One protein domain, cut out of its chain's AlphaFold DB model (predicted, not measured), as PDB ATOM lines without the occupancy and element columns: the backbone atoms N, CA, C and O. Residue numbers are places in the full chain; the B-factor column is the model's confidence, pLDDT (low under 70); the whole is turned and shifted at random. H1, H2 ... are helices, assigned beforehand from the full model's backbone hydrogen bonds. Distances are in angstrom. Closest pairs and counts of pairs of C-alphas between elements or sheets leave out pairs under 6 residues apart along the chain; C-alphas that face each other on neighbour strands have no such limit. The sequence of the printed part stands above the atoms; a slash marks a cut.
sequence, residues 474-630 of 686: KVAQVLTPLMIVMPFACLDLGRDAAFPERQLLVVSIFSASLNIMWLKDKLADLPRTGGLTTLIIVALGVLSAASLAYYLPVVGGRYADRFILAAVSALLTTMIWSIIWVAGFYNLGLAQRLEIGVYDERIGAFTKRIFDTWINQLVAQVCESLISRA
ATOM      1  N   LYS A 474      67.358  21.085   2.230       69.19
ATOM      2  CA  LYS A 474      66.147  21.229   1.407       69.19
ATOM      3  C   LYS A 474      65.329  22.433   1.901       69.19
ATOM      4  O   LYS A 474      64.458  22.272   2.750       69.19
ATOM      5  N   VAL A 475      65.625  23.624   1.375       74.81
ATOM      6  CA  VAL A 475      65.048  24.934   1.731       74.81
ATOM      7  C   VAL A 475      63.516  24.867   1.816       74.81
ATOM      8  O   VAL A 475      62.909  25.390   2.751       74.81
ATOM      9  N   ALA A 476      62.898  24.088   0.927       72.50
ATOM     10  CA  ALA A 476      61.468  23.809   0.918       72.50
ATOM     11  C   ALA A 476      60.904  23.224   2.232       72.50
ATOM     12  O   ALA A 476      59.780  23.561   2.610       72.50
ATOM     13  N   GLN A 477      61.635  22.351   2.933       77.75
ATOM     14  CA  GLN A 477      61.136  21.682   4.147       77.75
ATOM     15  C   GLN A 477      61.039  22.633   5.341       77.75
ATOM     16  O   GLN A 477      60.154  22.461   6.170       77.75
ATOM     17  N   VAL A 478      61.904  23.649   5.407       81.00
ATOM     18  CA  VAL A 478      61.890  24.643   6.490       81.00
ATOM     19  C   VAL A 478      61.014  25.841   6.144       81.00
ATOM     20  O   VAL A 478      60.330  26.355   7.028       81.00
ATOM     21  N   LEU A 479      60.942  26.255   4.870       82.88
ATOM     22  CA  LEU A 479      60.007  27.320   4.503       82.88
ATOM     23  C   LEU A 479      58.549  26.899   4.705       82.88
ATOM     24  O   LEU A 479      57.765  27.721   5.144       82.88
ATOM     25  N   THR A 480      58.170  25.651   4.425       84.06
ATOM     26  CA  THR A 480      56.757  25.226   4.498       84.06
ATOM     27  C   THR A 480      56.101  25.434   5.881       84.06
ATOM     28  O   THR A 480      55.028  26.029   5.930       84.06
ATOM     29  N   PRO A 481      56.691  25.022   7.020       84.94
ATOM     30  CA  PRO A 481      56.109  25.326   8.328       84.94
ATOM     31  C   PRO A 481      56.163  26.824   8.655       84.94
ATOM     32  O   PRO A 481      55.210  27.357   9.214       84.94
ATOM     33  N   LEU A 482      57.230  27.527   8.261       84.81
ATOM     34  CA  LEU A 482      57.369  28.969   8.492       84.81
ATOM     35  C   LEU A 482      56.271  29.773   7.777       84.81
ATOM     36  O   LEU A 482      55.683  30.687   8.345       84.81
ATOM     37  N   MET A 483      55.985  29.374   6.543       86.06
ATOM     38  CA  MET A 483      54.916  29.870   5.684       86.06
ATOM     39  C   MET A 483      53.532  29.702   6.297       86.06
ATOM     40  O   MET A 483      52.668  30.538   6.066       86.06
ATOM     41  N   ILE A 484      53.327  28.630   7.067       86.38
ATOM     42  CA  ILE A 484      52.066  28.373   7.758       86.38
ATOM     43  C   ILE A 484      51.984  29.215   9.024       86.38
ATOM     44  O   ILE A 484      50.997  29.906   9.237       86.38
ATOM     45  N   VAL A 485      53.027  29.205   9.852       88.88
ATOM     46  CA  VAL A 485      53.001  29.846  11.174       88.88
ATOM     47  C   VAL A 485      52.967  31.376  11.082       88.88
ATOM     48  O   VAL A 485      52.256  32.012  11.858       88.88
ATOM     49  N   MET A 486      53.689  31.983  10.134       88.12
ATOM     50  CA  MET A 486      53.828  33.446  10.073       88.12
ATOM     51  C   MET A 486      52.516  34.202   9.817       88.12
ATOM     52  O   MET A 486      52.233  35.128  10.574       88.12
ATOM     53  N   PRO A 487      51.666  33.823   8.843       88.56
ATOM     54  CA  PRO A 487      50.367  34.467   8.655       88.56
ATOM     55  C   PRO A 487      49.459  34.397   9.891       88.56
ATOM     56  O   PRO A 487      48.778  35.374  10.199       88.56
ATOM     57  N   PHE A 488      49.472  33.281  10.631       89.94
ATOM     58  CA  PHE A 488      48.713  33.165  11.882       89.94
ATOM     59  C   PHE A 488      49.290  34.053  12.985       89.94
ATOM     60  O   PHE A 488      48.526  34.718  13.679       89.94
ATOM     61  N   ALA A 489      50.617  34.133  13.104       87.75
ATOM     62  CA  ALA A 489      51.263  35.050  14.037       87.75
ATOM     63  C   ALA A 489      50.929  36.517  13.712       87.75
ATOM     64  O   ALA A 489      50.612  37.280  14.617       87.75
ATOM     65  N   CYS A 490      50.910  36.912  12.433       88.31
ATOM     66  CA  CYS A 490      50.474  38.250  12.016       88.31
ATOM     67  C   CYS A 490      49.025  38.548  12.425       88.31
ATOM     68  O   CYS A 490      48.728  39.656  12.872       88.31
ATOM     69  N   LEU A 491      48.125  37.570  12.265       88.75
ATOM     70  CA  LEU A 491      46.723  37.701  12.663       88.75
ATOM     71  C   LEU A 491      46.568  37.870  14.175       88.75
ATOM     72  O   LEU A 491      45.732  38.661  14.614       88.75
ATOM     73  N   ASP A 492      47.366  37.158  14.962       88.69
ATOM     74  CA  ASP A 492      47.314  37.265  16.416       88.69
ATOM     75  C   ASP A 492      47.927  38.585  16.905       88.69
ATOM     76  O   ASP A 492      47.286  39.326  17.644       88.69
ATOM     77  N   LEU A 493      49.088  38.978  16.364       87.75
ATOM     78  CA  LEU A 493      49.736  40.261  16.668       87.75
ATOM     79  C   LEU A 493      48.870  41.469  16.309       87.75
ATOM     80  O   LEU A 493      48.907  42.481  17.000       87.75
ATOM     81  N   GLY A 494      48.078  41.388  15.236       87.62
ATOM     82  CA  GLY A 494      47.170  42.476  14.881       87.62
ATOM     83  C   GLY A 494      45.942  42.587  15.796       87.62
ATOM     84  O   GLY A 494      45.262  43.615  15.747       87.62
ATOM     85  N   ARG A 495      45.653  41.580  16.645       87.38
ATOM     86  CA  ARG A 495      44.630  41.705  17.702       87.38
ATOM     87  C   ARG A 495      45.109  42.595  18.837       87.38
ATOM     88  O   ARG A 495      44.287  43.285  19.438       87.38
ATOM     89  N   ASP A 496      46.409  42.589  19.116       87.19
ATOM     90  CA  ASP A 496      46.970  43.368  20.206       87.19
ATOM     91  C   ASP A 496      47.059  44.857  19.838       87.19
ATOM     92  O   ASP A 496      47.689  45.282  18.861       87.19
ATOM     93  N   ALA A 497      46.416  45.687  20.658       86.31
ATOM     94  CA  ALA A 497      46.468  47.130  20.527       86.31
ATOM     95  C   ALA A 497      47.862  47.704  20.837       86.31
ATOM     96  O   ALA A 497      48.126  48.844  20.449       86.31
ATOM     97  N   ALA A 498      48.753  46.948  21.480       87.50
ATOM     98  CA  ALA A 498      50.103  47.387  21.817       87.50
ATOM     99  C   ALA A 498      51.056  47.417  20.609       87.50
ATOM    100  O   ALA A 498      52.012  48.191  20.609       87.50
ATOM    101  N   PHE A 499      50.802  46.637  19.553       87.69
ATOM    102  CA  PHE A 499      51.774  46.440  18.472       87.69
ATOM    103  C   PHE A 499      51.660  47.514  17.378       87.69
ATOM    104  O   PHE A 499      50.734  47.446  16.583       87.69
ATOM    105  N   PRO A 500      52.507  48.551  17.272       89.31
ATOM    106  CA  PRO A 500      52.281  49.687  16.363       89.31
ATOM    107  C   PRO A 500      52.108  49.285  14.884       89.31
ATOM    108  O   PRO A 500      52.773  48.382  14.382       89.31
ATOM    109  N   GLU A 501      51.244  49.999  14.150       86.56
ATOM    110  CA  GLU A 501      50.861  49.690  12.754       86.56
ATOM    111  C   GLU A 501      52.056  49.509  11.810       86.56
ATOM    112  O   GLU A 501      52.060  48.631  10.949       86.56
ATOM    113  N   ARG A 502      53.114  50.308  12.001       85.69
ATOM    114  CA  ARG A 502      54.343  50.214  11.201       85.69
ATOM    115  C   ARG A 502      55.052  48.874  11.387       85.69
ATOM    116  O   ARG A 502      55.589  48.342  10.424       85.69
ATOM    117  N   GLN A 503      55.054  48.330  12.604       86.62
ATOM    118  CA  GLN A 503      55.639  47.017  12.864       86.62
ATOM    119  C   GLN A 503      54.770  45.922  12.242       86.62
ATOM    120  O   GLN A 503      55.309  45.034  11.588       86.62
ATOM    121  N   LEU A 504      53.438  46.024  12.350       86.25
ATOM    122  CA  LEU A 504      52.519  45.067  11.720       86.25
ATOM    123  C   LEU A 504      52.700  45.040  10.195       86.25
ATOM    124  O   LEU A 504      52.740  43.966   9.593       86.25
ATOM    125  N   LEU A 505      52.891  46.208   9.575       85.31
ATOM    126  CA  LEU A 505      53.203  46.328   8.152       85.31
ATOM    127  C   LEU A 505      54.533  45.644   7.798       85.31
ATOM    128  O   LEU A 505      54.592  44.910   6.814       85.31
ATOM    129  N   VAL A 506      55.589  45.844   8.593       86.06
ATOM    130  CA  VAL A 506      56.901  45.211   8.363       86.06
ATOM    131  C   VAL A 506      56.811  43.688   8.464       86.06
ATOM    132  O   VAL A 506      57.302  42.998   7.571       86.06
ATOM    133  N   VAL A 507      56.148  43.157   9.499       86.06
ATOM    134  CA  VAL A 507      55.945  41.704   9.655       86.06
ATOM    135  C   VAL A 507      55.099  41.157   8.497       86.06
ATOM    136  O   VAL A 507      55.409  40.101   7.947       86.06
ATOM    137  N   SER A 508      54.098  41.914   8.042       84.31
ATOM    138  CA  SER A 508      53.263  41.527   6.901       84.31
ATOM    139  C   SER A 508      54.053  41.473   5.590       84.31
ATOM    140  O   SER A 508      53.988  40.480   4.870       84.31
ATOM    141  N   ILE A 509      54.864  42.492   5.293       85.94
ATOM    142  CA  ILE A 509      55.739  42.515   4.106       85.94
ATOM    143  C   ILE A 509      56.754  41.369   4.156       85.94
ATOM    144  O   ILE A 509      57.030  40.728   3.138       85.94
ATOM    145  N   PHE A 510      57.295  41.084   5.340       86.62
ATOM    146  CA  PHE A 510      58.211  39.971   5.544       86.62
ATOM    147  C   PHE A 510      57.536  38.621   5.261       86.62
ATOM    148  O   PHE A 510      58.052  37.834   4.467       86.62
ATOM    149  N   SER A 511      56.345  38.386   5.817       87.25
ATOM    150  CA  SER A 511      55.557  37.180   5.540       87.25
ATOM    151  C   SER A 511      55.199  37.059   4.055       87.25
ATOM    152  O   SER A 511      55.325  35.978   3.486       87.25
ATOM    153  N   ALA A 512      54.818  38.153   3.390       86.12
ATOM    154  CA  ALA A 512      54.549  38.152   1.952       86.12
ATOM    155  C   ALA A 512      55.803  37.790   1.137       86.12
ATOM    156  O   ALA A 512      55.724  37.050   0.156       86.12
ATOM    157  N   SER A 513      56.974  38.268   1.565       87.06
ATOM    158  CA  SER A 513      58.252  37.960   0.919       87.06
ATOM    159  C   SER A 513      58.609  36.479   1.051       87.06
ATOM    160  O   SER A 513      59.035  35.868   0.071       87.06
ATOM    161  N   LEU A 514      58.378  35.876   2.225       85.56
ATOM    162  CA  LEU A 514      58.520  34.430   2.419       85.56
ATOM    163  C   LEU A 514      57.578  33.653   1.491       85.56
ATOM    164  O   LEU A 514      58.034  32.715   0.834       85.56
ATOM    165  N   ASN A 515      56.321  34.102   1.352       85.94
ATOM    166  CA  ASN A 515      55.353  33.496   0.434       85.94
ATOM    167  C   ASN A 515      55.843  33.501  -1.010       85.94
ATOM    168  O   ASN A 515      55.818  32.466  -1.676       85.94
ATOM    169  N   ILE A 516      56.354  34.637  -1.478       87.19
ATOM    170  CA  ILE A 516      56.879  34.764  -2.840       87.19
ATOM    171  C   ILE A 516      58.131  33.897  -3.031       87.19
ATOM    172  O   ILE A 516      58.266  33.259  -4.073       87.19
ATOM    173  N   MET A 517      59.040  33.840  -2.053       87.25
ATOM    174  CA  MET A 517      60.239  33.000  -2.158       87.25
ATOM    175  C   MET A 517      59.902  31.510  -2.196       87.25
ATOM    176  O   MET A 517      60.449  30.798  -3.034       87.25
ATOM    177  N   TRP A 518      58.996  31.044  -1.332       90.62
ATOM    178  CA  TRP A 518      58.540  29.653  -1.339       90.62
ATOM    179  C   TRP A 518      57.892  29.293  -2.670       90.62
ATOM    180  O   TRP A 518      58.206  28.262  -3.263       90.62
ATOM    181  N   LEU A 519      57.022  30.173  -3.170       89.06
ATOM    182  CA  LEU A 519      56.335  29.956  -4.432       89.06
ATOM    183  C   LEU A 519      57.327  29.924  -5.597       89.06
ATOM    184  O   LEU A 519      57.234  29.056  -6.457       89.06
ATOM    185  N   LYS A 520      58.334  30.801  -5.588       89.88
ATOM    186  CA  LYS A 520      59.405  30.810  -6.587       89.88
ATOM    187  C   LYS A 520      60.252  29.536  -6.555       89.88
ATOM    188  O   LYS A 520      60.611  29.051  -7.620       89.88
ATOM    189  N   ASP A 521      60.564  29.009  -5.372       89.69
ATOM    190  CA  ASP A 521      61.277  27.732  -5.214       89.69
ATOM    191  C   ASP A 521      60.450  26.571  -5.788       89.69
ATOM    192  O   ASP A 521      60.943  25.794  -6.599       89.69
ATOM    193  N   LYS A 522      59.149  26.515  -5.466       89.19
ATOM    194  CA  LYS A 522      58.231  25.486  -5.986       89.19
ATOM    195  C   LYS A 522      57.922  25.606  -7.475       89.19
ATOM    196  O   LYS A 522      57.618  24.604  -8.111       89.19
ATOM    197  N   LEU A 523      58.000  26.810  -8.028       91.00
ATOM    198  CA  LEU A 523      57.779  27.083  -9.446       91.00
ATOM    199  C   LEU A 523      59.081  27.121 -10.256       91.00
ATOM    200  O   LEU A 523      59.029  27.389 -11.455       91.00
ATOM    201  N   ALA A 524      60.240  26.849  -9.645       92.50
ATOM    202  CA  ALA A 524      61.527  26.854 -10.341       92.50
ATOM    203  C   ALA A 524      61.585  25.808 -11.470       92.50
ATOM    204  O   ALA A 524      62.251  26.037 -12.480       92.50
ATOM    205  N   ASP A 525      60.830  24.716 -11.332       91.81
ATOM    206  CA  ASP A 525      60.711  23.654 -12.337       91.81
ATOM    207  C   ASP A 525      59.831  24.045 -13.542       91.81
ATOM    208  O   ASP A 525      59.755  23.304 -14.519       91.81
ATOM    209  N   LEU A 526      59.160  25.202 -13.487       92.38
ATOM    210  CA  LEU A 526      58.205  25.679 -14.494       92.38
ATOM    211  C   LEU A 526      58.686  27.009 -15.097       92.38
ATOM    212  O   LEU A 526      58.143  28.074 -14.789       92.38
ATOM    213  N   PRO A 527      59.741  26.996 -15.931       91.00
ATOM    214  CA  PRO A 527      60.421  28.212 -16.372       91.00
ATOM    215  C   PRO A 527      59.561  29.138 -17.244       91.00
ATOM    216  O   PRO A 527      59.808  30.344 -17.255       91.00
ATOM    217  N   ARG A 528      58.571  28.617 -17.982       91.31
ATOM    218  CA  ARG A 528      57.681  29.425 -18.830       91.31
ATOM    219  C   ARG A 528      56.510  29.982 -18.038       91.31
ATOM    220  O   ARG A 528      56.207  31.168 -18.153       91.31
ATOM    221  N   THR A 529      55.850  29.143 -17.243       91.50
ATOM    222  CA  THR A 529      54.598  29.515 -16.567       91.50
ATOM    223  C   THR A 529      54.802  30.060 -15.155       91.50
ATOM    224  O   THR A 529      53.960  30.815 -14.671       91.50
ATOM    225  N   GLY A 530      55.929  29.769 -14.501       91.44
ATOM    226  CA  GLY A 530      56.156  30.073 -13.086       91.44
ATOM    227  C   GLY A 530      55.986  31.550 -12.720       91.44
ATOM    228  O   GLY A 530      55.369  31.870 -11.704       91.44
ATOM    229  N   GLY A 531      56.450  32.472 -13.571       90.94
ATOM    230  CA  GLY A 531      56.293  33.913 -13.334       90.94
ATOM    231  C   GLY A 531      54.830  34.371 -13.342       90.94
ATOM    232  O   GLY A 531      54.392  35.073 -12.430       90.94
ATOM    233  N   LEU A 532      54.058  33.931 -14.340       91.94
ATOM    234  CA  LEU A 532      52.637  34.266 -14.464       91.94
ATOM    235  C   LEU A 532      51.814  33.602 -13.353       91.94
ATOM    236  O   LEU A 532      50.986  34.255 -12.723       91.94
ATOM    237  N   THR A 533      52.088  32.332 -13.063       91.19
ATOM    238  CA  THR A 533      51.430  31.569 -11.999       91.19
ATOM    239  C   THR A 533      51.633  32.217 -10.630       91.19
ATOM    240  O   THR A 533      50.675  32.362  -9.873       91.19
ATOM    241  N   THR A 534      52.852  32.688 -10.335       92.88
ATOM    242  CA  THR A 534      53.149  33.444  -9.104       92.88
ATOM    243  C   THR A 534      52.237  34.665  -8.984       92.88
ATOM    244  O   THR A 534      51.621  34.885  -7.942       92.88
ATOM    245  N   LEU A 535      52.120  35.446 -10.061       92.00
ATOM    246  CA  LEU A 535      51.311  36.662 -10.084       92.00
ATOM    247  C   LEU A 535      49.815  36.363  -9.907       92.00
ATOM    248  O   LEU A 535      49.148  37.051  -9.137       92.00
ATOM    249  N   ILE A 536      49.305  35.309 -10.552       91.44
ATOM    250  CA  ILE A 536      47.908  34.868 -10.418       91.44
ATOM    251  C   ILE A 536      47.603  34.447  -8.976       91.44
ATOM    252  O   ILE A 536      46.594  34.872  -8.420       91.44
ATOM    253  N   ILE A 537      48.472  33.653  -8.344       92.88
ATOM    254  CA  ILE A 537      48.275  33.181  -6.963       92.88
ATOM    255  C   ILE A 537      48.264  34.351  -5.976       92.88
ATOM    256  O   ILE A 537      47.409  34.410  -5.090       92.88
ATOM    257  N   VAL A 538      49.178  35.311  -6.141       92.06
ATOM    258  CA  VAL A 538      49.207  36.520  -5.306       92.06
ATOM    259  C   VAL A 538      47.935  37.345  -5.508       92.06
ATOM    260  O   VAL A 538      47.314  37.735  -4.520       92.06
ATOM    261  N   ALA A 539      47.506  37.555  -6.756       91.25
ATOM    262  CA  ALA A 539      46.281  38.289  -7.064       91.25
ATOM    263  C   ALA A 539      45.039  37.619  -6.455       91.25
ATOM    264  O   ALA A 539      44.261  38.286  -5.775       91.25
ATOM    265  N   LEU A 540      44.889  36.300  -6.618       92.00
ATOM    266  CA  LEU A 540      43.797  35.524  -6.020       92.00
ATOM    267  C   LEU A 540      43.795  35.611  -4.493       92.00
ATOM    268  O   LEU A 540      42.733  35.755  -3.891       92.00
ATOM    269  N   GLY A 541      44.972  35.575  -3.865       93.00
ATOM    270  CA  GLY A 541      45.110  35.772  -2.427       93.00
ATOM    271  C   GLY A 541      44.610  37.142  -1.970       93.00
ATOM    272  O   GLY A 541      43.726  37.210  -1.117       93.00
ATOM    273  N   VAL A 542      45.094  38.226  -2.579       91.69
ATOM    274  CA  VAL A 542      44.682  39.601  -2.229       91.69
ATOM    275  C   VAL A 542      43.180  39.802  -2.432       91.69
ATOM    276  O   VAL A 542      42.500  40.336  -1.556       91.69
ATOM    277  N   LEU A 543      42.647  39.325  -3.555       91.19
ATOM    278  CA  LEU A 543      41.220  39.373  -3.865       91.19
ATOM    279  C   LEU A 543      40.389  38.611  -2.822       91.19
ATOM    280  O   LEU A 543      39.446  39.159  -2.252       91.19
ATOM    281  N   SER A 544      40.788  37.382  -2.492       93.81
ATOM    282  CA  SER A 544      40.100  36.567  -1.483       93.81
ATOM    283  C   SER A 544      40.129  37.214  -0.099       93.81
ATOM    284  O   SER A 544      39.171  37.090   0.656       93.81
ATOM    285  N   ALA A 545      41.205  37.925   0.239       93.69
ATOM    286  CA  ALA A 545      41.318  38.646   1.500       93.69
ATOM    287  C   ALA A 545      40.435  39.889   1.564       93.69
ATOM    288  O   ALA A 545      39.815  40.141   2.595       93.69
ATOM    289  N   ALA A 546      40.313  40.631   0.462       92.31
ATOM    290  CA  ALA A 546      39.364  41.733   0.370       92.31
ATOM    291  C   ALA A 546      37.920  41.243   0.583       92.31
ATOM    292  O   ALA A 546      37.175  41.846   1.358       92.31
ATOM    293  N   SER A 547      37.547  40.111  -0.025       92.12
ATOM    294  CA  SER A 547      36.248  39.470   0.222       92.12
ATOM    295  C   SER A 547      36.097  38.994   1.658       92.12
ATOM    296  O   SER A 547      35.080  39.267   2.291       92.12
ATOM    297  N   LEU A 548      37.108  38.319   2.208       92.12
ATOM    298  CA  LEU A 548      37.067  37.830   3.583       92.12
ATOM    299  C   LEU A 548      36.876  38.988   4.574       92.12
ATOM    300  O   LEU A 548      36.035  38.902   5.460       92.12
ATOM    301  N   ALA A 549      37.587  40.100   4.383       93.56
ATOM    302  CA  ALA A 549      37.451  41.302   5.203       93.56
ATOM    303  C   ALA A 549      36.095  42.011   5.036       93.56
ATOM    304  O   ALA A 549      35.690  42.777   5.911       93.56
ATOM    305  N   TYR A 550      35.388  41.779   3.926       93.75
ATOM    306  CA  TYR A 550      34.033  42.285   3.722       93.75
ATOM    307  C   TYR A 550      32.986  41.465   4.488       93.75
ATOM    308  O   TYR A 550      32.064  42.048   5.060       93.75
ATOM    309  N   TYR A 551      33.134  40.136   4.505       94.06
ATOM    310  CA  TYR A 551      32.173  39.214   5.121       94.06
ATOM    311  C   TYR A 551      32.428  38.931   6.600       94.06
ATOM    312  O   TYR A 551      31.486  38.604   7.323       94.06
ATOM    313  N   LEU A 552      33.675  39.030   7.062       91.62
ATOM    314  CA  LEU A 552      33.975  38.837   8.473       91.62
ATOM    315  C   LEU A 552      33.330  39.962   9.294       91.62
ATOM    316  O   LEU A 552      33.494  41.140   8.960       91.62
ATOM    317  N   PRO A 553      32.607  39.625  10.378       91.12
ATOM    318  CA  PRO A 553      32.094  40.635  11.283       91.12
ATOM    319  C   PRO A 553      33.273  41.431  11.830       91.12
ATOM    320  O   PRO A 553      34.320  40.871  12.161       91.12
ATOM    321  N   VAL A 554      33.095  42.747  11.901       88.00
ATOM    322  CA  VAL A 554      34.118  43.654  12.407       88.00
ATOM    323  C   VAL A 554      34.373  43.308  13.871       88.00
ATOM    324  O   VAL A 554      33.590  43.658  14.754       88.00
ATOM    325  N   VAL A 555      35.454  42.575  14.122       82.31
ATOM    326  CA  VAL A 555      35.946  42.322  15.473       82.31
ATOM    327  C   VAL A 555      36.509  43.650  15.968       82.31
ATOM    328  O   VAL A 555      37.292  44.290  15.264       82.31
ATOM    329  N   GLY A 556      36.064  44.103  17.140       87.06
ATOM    330  CA  GLY A 556      36.535  45.357  17.728       87.06
ATOM    331  C   GLY A 556      38.066  45.426  17.836       87.06
ATOM    332  O   GLY A 556      38.763  44.414  17.770       87.06
ATOM    333  N   GLY A 557      38.595  46.638  18.003       88.44
ATOM    334  CA  GLY A 557      40.037  46.894  18.017       88.44
ATOM    335  C   GLY A 557      40.557  47.352  16.654       88.44
ATOM    336  O   GLY A 557      39.859  48.040  15.915       88.44
ATOM    337  N   ARG A 558      41.798  46.997  16.312       85.50
ATOM    338  CA  ARG A 558      42.478  47.466  15.084       85.50
ATOM    339  C   ARG A 558      41.895  46.895  13.796       85.50
ATOM    340  O   ARG A 558      41.954  47.540  12.755       85.50
ATOM    341  N   TYR A 559      41.258  45.733  13.886       91.25
ATOM    342  CA  TYR A 559      40.495  45.148  12.785       91.25
ATOM    343  C   TYR A 559      39.150  45.839  12.536       91.25
ATOM    344  O   TYR A 559      38.432  45.449  11.615       91.25
ATOM    345  N   ALA A 560      38.836  46.903  13.293       90.12
ATOM    346  CA  ALA A 560      37.780  47.840  12.934       90.12
ATOM    347  C   ALA A 560      38.008  48.448  11.543       90.12
ATOM    348  O   ALA A 560      37.051  48.650  10.790       90.12
ATOM    349  N   ASP A 561      39.272  48.685  11.178       91.25
ATOM    350  CA  ASP A 561      39.614  49.061   9.817       91.25
ATOM    351  C   ASP A 561      39.671  47.822   8.912       91.25
ATOM    352  O   ASP A 561      40.572  46.979   8.990       91.25
ATOM    353  N   ARG A 562      38.706  47.747   7.990       90.50
ATOM    354  CA  ARG A 562      38.625  46.688   6.979       90.50
ATOM    355  C   ARG A 562      39.864  46.627   6.086       90.50
ATOM    356  O   ARG A 562      40.157  45.554   5.570       90.50
ATOM    357  N   PHE A 563      40.594  47.728   5.897       89.31
ATOM    358  CA  PHE A 563      41.844  47.708   5.136       89.31
ATOM    359  C   PHE A 563      42.946  46.958   5.876       89.31
ATOM    360  O   PHE A 563      43.649  46.160   5.259       89.31
ATOM    361  N   ILE A 564      43.066  47.159   7.191       89.62
ATOM    362  CA  ILE A 564      44.028  46.426   8.021       89.62
ATOM    363  C   ILE A 564      43.652  44.943   8.039       89.62
ATOM    364  O   ILE A 564      44.506  44.089   7.802       89.62
ATOM    365  N   LEU A 565      42.364  44.626   8.217       92.50
ATOM    366  CA  LEU A 565      41.883  43.244   8.160       92.50
ATOM    367  C   LEU A 565      42.153  42.589   6.794       92.50
ATOM    368  O   LEU A 565      42.613  41.449   6.746       92.50
ATOM    369  N   ALA A 566      41.925  43.301   5.687       92.56
ATOM    370  CA  ALA A 566      42.217  42.823   4.335       92.56
ATOM    371  C   ALA A 566      43.723  42.611   4.115       92.56
ATOM    372  O   ALA A 566      44.132  41.590   3.571       92.56
ATOM    373  N   ALA A 567      44.567  43.537   4.574       90.00
ATOM    374  CA  ALA A 567      46.015  43.440   4.408       90.00
ATOM    375  C   ALA A 567      46.603  42.249   5.179       90.00
ATOM    376  O   ALA A 567      47.424  41.508   4.638       90.00
ATOM    377  N   VAL A 568      46.156  42.032   6.419       90.62
ATOM    378  CA  VAL A 568      46.619  40.903   7.238       90.62
ATOM    379  C   VAL A 568      46.057  39.577   6.715       90.62
ATOM    380  O   VAL A 568      46.791  38.593   6.613       90.62
ATOM    381  N   SER A 569      44.784  39.538   6.304       92.62
ATOM    382  CA  SER A 569      44.196  38.325   5.718       92.62
ATOM    383  C   SER A 569      44.778  37.965   4.349       92.62
ATOM    384  O   SER A 569      44.801  36.778   4.029       92.62
ATOM    385  N   ALA A 570      45.327  38.924   3.588       93.25
ATOM    386  CA  ALA A 570      45.990  38.667   2.301       93.25
ATOM    387  C   ALA A 570      47.131  37.656   2.428       93.25
ATOM    388  O   ALA A 570      47.319  36.817   1.554       93.25
ATOM    389  N   LEU A 571      47.861  37.666   3.543       91.94
ATOM    390  CA  LEU A 571      48.942  36.711   3.790       91.94
ATOM    391  C   LEU A 571      48.415  35.283   3.919       91.94
ATOM    392  O   LEU A 571      48.976  34.358   3.327       91.94
ATOM    393  N   LEU A 572      47.326  35.122   4.674       92.69
ATOM    394  CA  LEU A 572      46.697  33.831   4.922       92.69
ATOM    395  C   LEU A 572      46.046  33.295   3.646       92.69
ATOM    396  O   LEU A 572      46.233  32.134   3.292       92.69
ATOM    397  N   THR A 573      45.310  34.132   2.921       94.62
ATOM    398  CA  THR A 573      44.644  33.715   1.685       94.62
ATOM    399  C   THR A 573      45.651  33.427   0.576       94.62
ATOM    400  O   THR A 573      45.503  32.414  -0.104       94.62
ATOM    401  N   THR A 574      46.713  34.228   0.411       93.62
ATOM    402  CA  THR A 574      47.796  33.909  -0.536       93.62
ATOM    403  C   THR A 574      48.477  32.595  -0.161       93.62
ATOM    404  O   THR A 574      48.760  31.795  -1.051       93.62
ATOM    405  N   MET A 575      48.699  32.321   1.129       93.38
ATOM    406  CA  MET A 575      49.228  31.034   1.592       93.38
ATOM    407  C   MET A 575      48.282  29.877   1.236       93.38
ATOM    408  O   MET A 575      48.732  28.884   0.669       93.38
ATOM    409  N   ILE A 576      46.978  30.006   1.499       93.50
ATOM    410  CA  ILE A 576      45.977  28.983   1.155       93.50
ATOM    411  C   ILE A 576      45.983  28.712  -0.351       93.50
ATOM    412  O   ILE A 576      46.076  27.556  -0.758       93.50
ATOM    413  N   TRP A 577      45.961  29.752  -1.187       95.00
ATOM    414  CA  TRP A 577      46.035  29.595  -2.643       95.00
ATOM    415  C   TRP A 577      47.347  28.962  -3.103       95.00
ATOM    416  O   TRP A 577      47.342  28.140  -4.014       95.00
ATOM    417  N   SER A 578      48.458  29.287  -2.444       93.00
ATOM    418  CA  SER A 578      49.762  28.678  -2.708       93.00
ATOM    419  C   SER A 578      49.754  27.176  -2.386       93.00
ATOM    420  O   SER A 578      50.252  26.373  -3.175       93.00
ATOM    421  N   ILE A 579      49.127  26.775  -1.273       90.94
ATOM    422  CA  ILE A 579      48.950  25.365  -0.892       90.94
ATOM    423  C   ILE A 579      48.012  24.655  -1.868       90.94
ATOM    424  O   ILE A 579      48.365  23.586  -2.352       90.94
ATOM    425  N   ILE A 580      46.855  25.240  -2.197       92.31
ATOM    426  CA  ILE A 580      45.911  24.682  -3.180       92.31
ATOM    427  C   ILE A 580      46.607  24.487  -4.523       92.31
ATOM    428  O   ILE A 580      46.423  23.461  -5.176       92.31
ATOM    429  N   TRP A 581      47.437  25.443  -4.935       93.19
ATOM    430  CA  TRP A 581      48.160  25.340  -6.188       93.19
ATOM    431  C   TRP A 581      49.200  24.214  -6.160       93.19
ATOM    432  O   TRP A 581      49.213  23.372  -7.054       93.19
ATOM    433  N   VAL A 582      50.039  24.134  -5.124       90.44
ATOM    434  CA  VAL A 582      51.064  23.080  -5.041       90.44
ATOM    435  C   VAL A 582      50.430  21.699  -4.828       90.44
ATOM    436  O   VAL A 582      50.764  20.744  -5.526       90.44
ATOM    437  N   ALA A 583      49.480  21.577  -3.903       89.81
ATOM    438  CA  ALA A 583      48.828  20.308  -3.598       89.81
ATOM    439  C   ALA A 583      47.887  19.842  -4.716       89.81
ATOM    440  O   ALA A 583      47.804  18.647  -4.981       89.81
ATOM    441  N   GLY A 584      47.184  20.772  -5.364       88.38
ATOM    442  CA  GLY A 584      46.241  20.483  -6.438       88.38
ATOM    443  C   GLY A 584      46.912  20.475  -7.804       88.38
ATOM    444  O   GLY A 584      46.991  19.446  -8.455       88.38
ATOM    445  N   PHE A 585      47.418  21.610  -8.272       87.81
ATOM    446  CA  PHE A 585      47.880  21.739  -9.658       87.81
ATOM    447  C   PHE A 585      49.245  21.101  -9.916       87.81
ATOM    448  O   PHE A 585      49.429  20.477 -10.964       87.81
ATOM    449  N   TYR A 586      50.196  21.242  -8.992       88.62
ATOM    450  CA  TYR A 586      51.531  20.670  -9.177       88.62
ATOM    451  C   TYR A 586      51.521  19.150  -8.984       88.62
ATOM    452  O   TYR A 586      51.926  18.425  -9.890       88.62
ATOM    453  N   ASN A 587      50.984  18.648  -7.864       89.00
ATOM    454  CA  ASN A 587      50.992  17.206  -7.581       89.00
ATOM    455  C   ASN A 587      50.095  16.380  -8.520       89.00
ATOM    456  O   ASN A 587      50.393  15.214  -8.755       89.00
ATOM    457  N   LEU A 588      49.030  16.959  -9.090       90.12
ATOM    458  CA  LEU A 588      48.217  16.278 -10.112       90.12
ATOM    459  C   LEU A 588      48.869  16.295 -11.510       90.12
ATOM    460  O   LEU A 588      48.270  15.816 -12.472       90.12
ATOM    461  N   GLY A 589      50.063  16.882 -11.663       90.94
ATOM    462  CA  GLY A 589      50.756  17.002 -12.950       90.94
ATOM    463  C   GLY A 589      50.124  18.011 -13.919       90.94
ATOM    464  O   GLY A 589      50.563  18.127 -15.064       90.94
ATOM    465  N   LEU A 590      49.112  18.775 -13.490       89.56
ATOM    466  CA  LEU A 590      48.442  19.779 -14.330       89.56
ATOM    467  C   LEU A 590      49.396  20.923 -14.681       89.56
ATOM    468  O   LEU A 590      49.401  21.403 -15.812       89.56
ATOM    469  N   ALA A 591      50.242  21.321 -13.730       88.88
ATOM    470  CA  ALA A 591      51.243  22.357 -13.945       88.88
ATOM    471  C   ALA A 591      52.273  21.961 -15.020       88.88
ATOM    472  O   ALA A 591      52.621  22.772 -15.873       88.88
ATOM    473  N   GLN A 592      52.699  20.694 -15.036       92.06
ATOM    474  CA  GLN A 592      53.618  20.165 -16.051       92.06
ATOM    475  C   GLN A 592      52.953  20.107 -17.432       92.06
ATOM    476  O   GLN A 592      53.573  20.464 -18.430       92.06
ATOM    477  N   ARG A 593      51.669  19.729 -17.505       89.25
ATOM    478  CA  ARG A 593      50.904  19.743 -18.765       89.25
ATOM    479  C   ARG A 593      50.750  21.156 -19.334       89.25
ATOM    480  O   ARG A 593      50.963  21.347 -20.530       89.25
ATOM    481  N   LEU A 594      50.466  22.141 -18.475       88.12
ATOM    482  CA  LEU A 594      50.424  23.561 -18.846       88.12
ATOM    483  C   LEU A 594      51.774  24.055 -19.388       88.12
ATOM    484  O   LEU A 594      51.803  24.774 -20.381       88.12
ATOM    485  N   GLU A 595      52.890  23.636 -18.786       91.19
ATOM    486  CA  GLU A 595      54.244  24.011 -19.220       91.19
ATOM    487  C   GLU A 595      54.609  23.449 -20.608       91.19
ATOM    488  O   GLU A 595      55.260  24.128 -21.412       91.19
ATOM    489  N   ILE A 596      54.154  22.227 -20.912       92.56
ATOM    490  CA  ILE A 596      54.343  21.572 -22.220       92.56
ATOM    491  C   ILE A 596      53.400  22.175 -23.282       92.56
ATOM    492  O   ILE A 596      53.606  21.978 -24.476       92.56
ATOM    493  N   GLY A 597      52.400  22.964 -22.875       89.19
ATOM    494  CA  GLY A 597      51.389  23.525 -23.775       89.19
ATOM    495  C   GLY A 597      50.290  22.527 -24.150       89.19
ATOM    496  O   GLY A 597      49.512  22.790 -25.063       89.19
ATOM    497  N   VAL A 598      50.196  21.394 -23.445       89.19
ATOM    498  CA  VAL A 598      49.103  20.432 -23.622       89.19
ATOM    499  C   VAL A 598      47.912  20.931 -22.819       89.19
ATOM    500  O   VAL A 598      47.801  20.707 -21.612       89.19
ATOM    501  N   TYR A 599      47.036  21.661 -23.502       81.44
ATOM    502  CA  TYR A 599      45.824  22.201 -22.910       81.44
ATOM    503  C   TYR A 599      44.731  21.129 -22.921       81.44
ATOM    504  O   TYR A 599      44.195  20.785 -23.970       81.44
ATOM    505  N   ASP A 600      44.402  20.581 -21.752       83.88
ATOM    506  CA  ASP A 600      43.216  19.736 -21.611       83.88
ATOM    507  C   ASP A 600      41.982  20.650 -21.578       83.88
ATOM    508  O   ASP A 600      41.858  21.507 -20.693       83.88
ATOM    509  N   GLU A 601      41.067  20.488 -22.536       86.56
ATOM    510  CA  GLU A 601      39.831  21.276 -22.617       86.56
ATOM    511  C   GLU A 601      39.032  21.244 -21.311       86.56
ATOM    512  O   GLU A 601      38.393  22.235 -20.958       86.56
ATOM    513  N   ARG A 602      39.105  20.150 -20.540       83.31
ATOM    514  CA  ARG A 602      38.413  20.041 -19.249       83.31
ATOM    515  C   ARG A 602      39.024  20.961 -18.201       83.31
ATOM    516  O   ARG A 602      38.287  21.616 -17.463       83.31
ATOM    517  N   ILE A 603      40.354  21.056 -18.156       76.19
ATOM    518  CA  ILE A 603      41.069  21.991 -17.273       76.19
ATOM    519  C   ILE A 603      40.781  23.421 -17.721       76.19
ATOM    520  O   ILE A 603      40.510  24.281 -16.885       76.19
ATOM    521  N   GLY A 604      40.783  23.668 -19.031       79.75
ATOM    522  CA  GLY A 604      40.404  24.951 -19.612       79.75
ATOM    523  C   GLY A 604      39.000  25.383 -19.201       79.75
ATOM    524  O   GLY A 604      38.823  26.486 -18.693       79.75
ATOM    525  N   ALA A 605      38.015  24.496 -19.349       83.38
ATOM    526  CA  ALA A 605      36.629  24.739 -18.969       83.38
ATOM    527  C   ALA A 605      36.470  24.945 -17.456       83.38
ATOM    528  O   ALA A 605      35.752  25.851 -17.040       83.38
ATOM    529  N   PHE A 606      37.163  24.160 -16.628       79.38
ATOM    530  CA  PHE A 606      37.160  24.320 -15.174       79.38
ATOM    531  C   PHE A 606      37.776  25.653 -14.740       79.38
ATOM    532  O   PHE A 606      37.155  26.404 -13.991       79.38
ATOM    533  N   THR A 607      38.961  25.980 -15.260       75.25
ATOM    534  CA  THR A 607      39.671  27.229 -14.951       75.25
ATOM    535  C   THR A 607      38.852  28.424 -15.414       75.25
ATOM    536  O   THR A 607      38.642  29.352 -14.643       75.25
ATOM    537  N   LYS A 608      38.294  28.362 -16.628       81.25
ATOM    538  CA  LYS A 608      37.375  29.376 -17.143       81.25
ATOM    539  C   LYS A 608      36.151  29.528 -16.245       81.25
ATOM    540  O   LYS A 608      35.815  30.645 -15.890       81.25
ATOM    541  N   ARG A 609      35.521  28.435 -15.804       85.06
ATOM    542  CA  ARG A 609      34.353  28.497 -14.913       85.06
ATOM    543  C   ARG A 609      34.700  29.105 -13.554       85.06
ATOM    544  O   ARG A 609      33.906  29.885 -13.038       85.06
ATOM    545  N   ILE A 610      35.869  28.793 -12.994       76.12
ATOM    546  CA  ILE A 610      36.358  29.441 -11.770       76.12
ATOM    547  C   ILE A 610      36.572  30.933 -12.010       76.12
ATOM    548  O   ILE A 610      36.032  31.734 -11.261       76.12
ATOM    549  N   PHE A 611      37.305  31.323 -13.051       78.56
ATOM    550  CA  PHE A 611      37.559  32.735 -13.344       78.56
ATOM    551  C   PHE A 611      36.253  33.501 -13.603       78.56
ATOM    552  O   PHE A 611      35.999  34.518 -12.959       78.56
ATOM    553  N   ASP A 612      35.384  32.965 -14.458       79.81
ATOM    554  CA  ASP A 612      34.131  33.607 -14.845       79.81
ATOM    555  C   ASP A 612      33.152  33.730 -13.674       79.81
ATOM    556  O   ASP A 612      32.438  34.726 -13.578       79.81
ATOM    557  N   THR A 613      33.103  32.733 -12.783       83.00
ATOM    558  CA  THR A 613      32.157  32.743 -11.658       83.00
ATOM    559  C   THR A 613      32.735  33.485 -10.463       83.00
ATOM    560  O   THR A 613      32.090  34.378  -9.933       83.00
ATOM    561  N   TRP A 614      33.945  33.135 -10.028       77.38
ATOM    562  CA  TRP A 614      34.525  33.681  -8.804       77.38
ATOM    563  C   TRP A 614      35.179  35.035  -9.020       77.38
ATOM    564  O   TRP A 614      34.885  35.958  -8.267       77.38
ATOM    565  N   ILE A 615      36.053  35.187 -10.020       76.06
ATOM    566  CA  ILE A 615      36.794  36.446 -10.169       76.06
ATOM    567  C   ILE A 615      35.855  37.562 -10.599       76.06
ATOM    568  O   ILE A 615      35.910  38.627 -10.001       76.06
ATOM    569  N   ASN A 616      34.949  37.324 -11.547       78.94
ATOM    570  CA  ASN A 616      34.014  38.375 -11.949       78.94
ATOM    571  C   ASN A 616      33.066  38.771 -10.809       78.94
ATOM    572  O   ASN A 616      32.832  39.960 -10.619       78.94
ATOM    573  N   GLN A 617      32.566  37.817 -10.010       81.12
ATOM    574  CA  GLN A 617      31.757  38.152  -8.828       81.12
ATOM    575  C   GLN A 617      32.562  38.950  -7.805       81.12
ATOM    576  O   GLN A 617      32.064  39.920  -7.240       81.12
ATOM    577  N   LEU A 618      33.813  38.566  -7.585       73.44
ATOM    578  CA  LEU A 618      34.669  39.199  -6.600       73.44
ATOM    579  C   LEU A 618      35.093  40.606  -7.042       73.44
ATOM    580  O   LEU A 618      35.010  41.549  -6.258       73.44
ATOM    581  N   VAL A 619      35.469  40.776  -8.310       76.25
ATOM    582  CA  VAL A 619      35.752  42.081  -8.919       76.25
ATOM    583  C   VAL A 619      34.509  42.962  -8.875       76.25
ATOM    584  O   VAL A 619      34.614  44.104  -8.441       76.25
ATOM    585  N   ALA A 620      33.330  42.438  -9.224       80.25
ATOM    586  CA  ALA A 620      32.078  43.188  -9.134       80.25
ATOM    587  C   ALA A 620      31.812  43.677  -7.699       80.25
ATOM    588  O   ALA A 620      31.553  44.860  -7.500       80.25
ATOM    589  N   GLN A 621      31.975  42.814  -6.689       78.06
ATOM    590  CA  GLN A 621      31.810  43.187  -5.278       78.06
ATOM    591  C   GLN A 621      32.824  44.240  -4.813       78.06
ATOM    592  O   GLN A 621      32.470  45.181  -4.097       78.06
ATOM    593  N   VAL A 622      34.093  44.104  -5.210       71.62
ATOM    594  CA  VAL A 622      35.140  45.083  -4.880       71.62
ATOM    595  C   VAL A 622      34.836  46.426  -5.542       71.62
ATOM    596  O   VAL A 622      34.897  47.458  -4.873       71.62
ATOM    597  N   CYS A 623      34.452  46.423  -6.819       77.88
ATOM    598  CA  CYS A 623      34.058  47.623  -7.548       77.88
ATOM    599  C   CYS A 623      32.837  48.297  -6.908       77.88
ATOM    600  O   CYS A 623      32.891  49.495  -6.645       77.88
ATOM    601  N   GLU A 624      31.779  47.556  -6.569       80.81
ATOM    602  CA  GLU A 624      30.597  48.107  -5.888       80.81
ATOM    603  C   GLU A 624      30.942  48.731  -4.531       80.81
ATOM    604  O   GLU A 624      30.461  49.818  -4.204       80.81
ATOM    605  N   SER A 625      31.819  48.090  -3.753       72.81
ATOM    606  CA  SER A 625      32.282  48.601  -2.459       72.81
ATOM    607  C   SER A 625      33.103  49.890  -2.601       72.81
ATOM    608  O   SER A 625      32.883  50.864  -1.872       72.81
ATOM    609  N   LEU A 626      34.021  49.937  -3.575       73.50
ATOM    610  CA  LEU A 626      34.829  51.123  -3.866       73.50
ATOM    611  C   LEU A 626      33.970  52.281  -4.387       73.50
ATOM    612  O   LEU A 626      34.121  53.410  -3.919       73.50
ATOM    613  N   ILE A 627      33.037  52.001  -5.299       83.31
ATOM    614  CA  ILE A 627      32.097  52.986  -5.846       83.31
ATOM    615  C   ILE A 627      31.192  53.527  -4.734       83.31
ATOM    616  O   ILE A 627      31.042  54.741  -4.605       83.31
ATOM    617  N   SER A 628      30.652  52.661  -3.873       79.25
ATOM    618  CA  SER A 628      29.806  53.076  -2.746       79.25
ATOM    619  C   SER A 628      30.549  53.995  -1.773       79.25
ATOM    620  O   SER A 628      29.968  54.955  -1.271       79.25
ATOM    621  N   ARG A 629      31.850  53.764  -1.543       74.81
ATOM    622  CA  ARG A 629      32.698  54.663  -0.741       74.81
ATOM    623  C   ARG A 629      32.991  55.988  -1.437       74.81
ATOM    624  O   ARG A 629      32.929  57.025  -0.784       74.81
ATOM    625  N   ALA A 630      33.292  55.961  -2.733       76.00
ATOM    626  CA  ALA A 630      33.572  57.169  -3.507       76.00
ATOM    627  C   ALA A 630      32.339  58.081  -3.637       76.00
ATOM    628  O   ALA A 630      32.472  59.302  -3.657       76.00
TER     629      ALA A 630
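Overview. This is residues 474 to 630 of the 686 residues of an uncharacterized protein of Cadophora sp. DSE1049 (UniProt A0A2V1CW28). Helices H1 to H4 make an up-and-down bundle, each running against the one before it, in which H1 and H3 are apart and H2 and H4 each touch the three others; with H6 beside H3, the whole is flat in outline. Long H6 packs on H3 with residues 618 to 622, while its residues 604 to 613 stand free; short H5 precedes it. The 157 printed residues, all helix in class, hold six named helices and are compact: radius of gyration of the C-alphas 17.0 A, spans 51 by 42 by 20 A.

Along the chain. H1, residues 475 to 493, begins at C-alpha (65.048, 24.934, 1.731) and has a kink of 26 degrees near residue 487. H2, 501 to 522, and H3, 530 to 551, each measure 31.5 A. H4, 562 to 586, measures 33.2 A; H5 is 590 to 596. H6, 601 to 630, measures 41.1 A and ends at (33.572, 57.169, -3.507).

Arrangement. Hairpin H3 and H4 touch, closest at C-alphas 541 and 574, 3.8 A. H1 touches H4, C-alphas 487 and 572 at 5.3 A. Every O i to N i+4 pair is within hydrogen-bond range in H2, H3 and H5; H1 has 11 of 15, H4 18 of 21, H6 25 of 26.

Size, cuts and confidence. The printed part has no cut and no long link; residue 474 alone has pLDDT under 70.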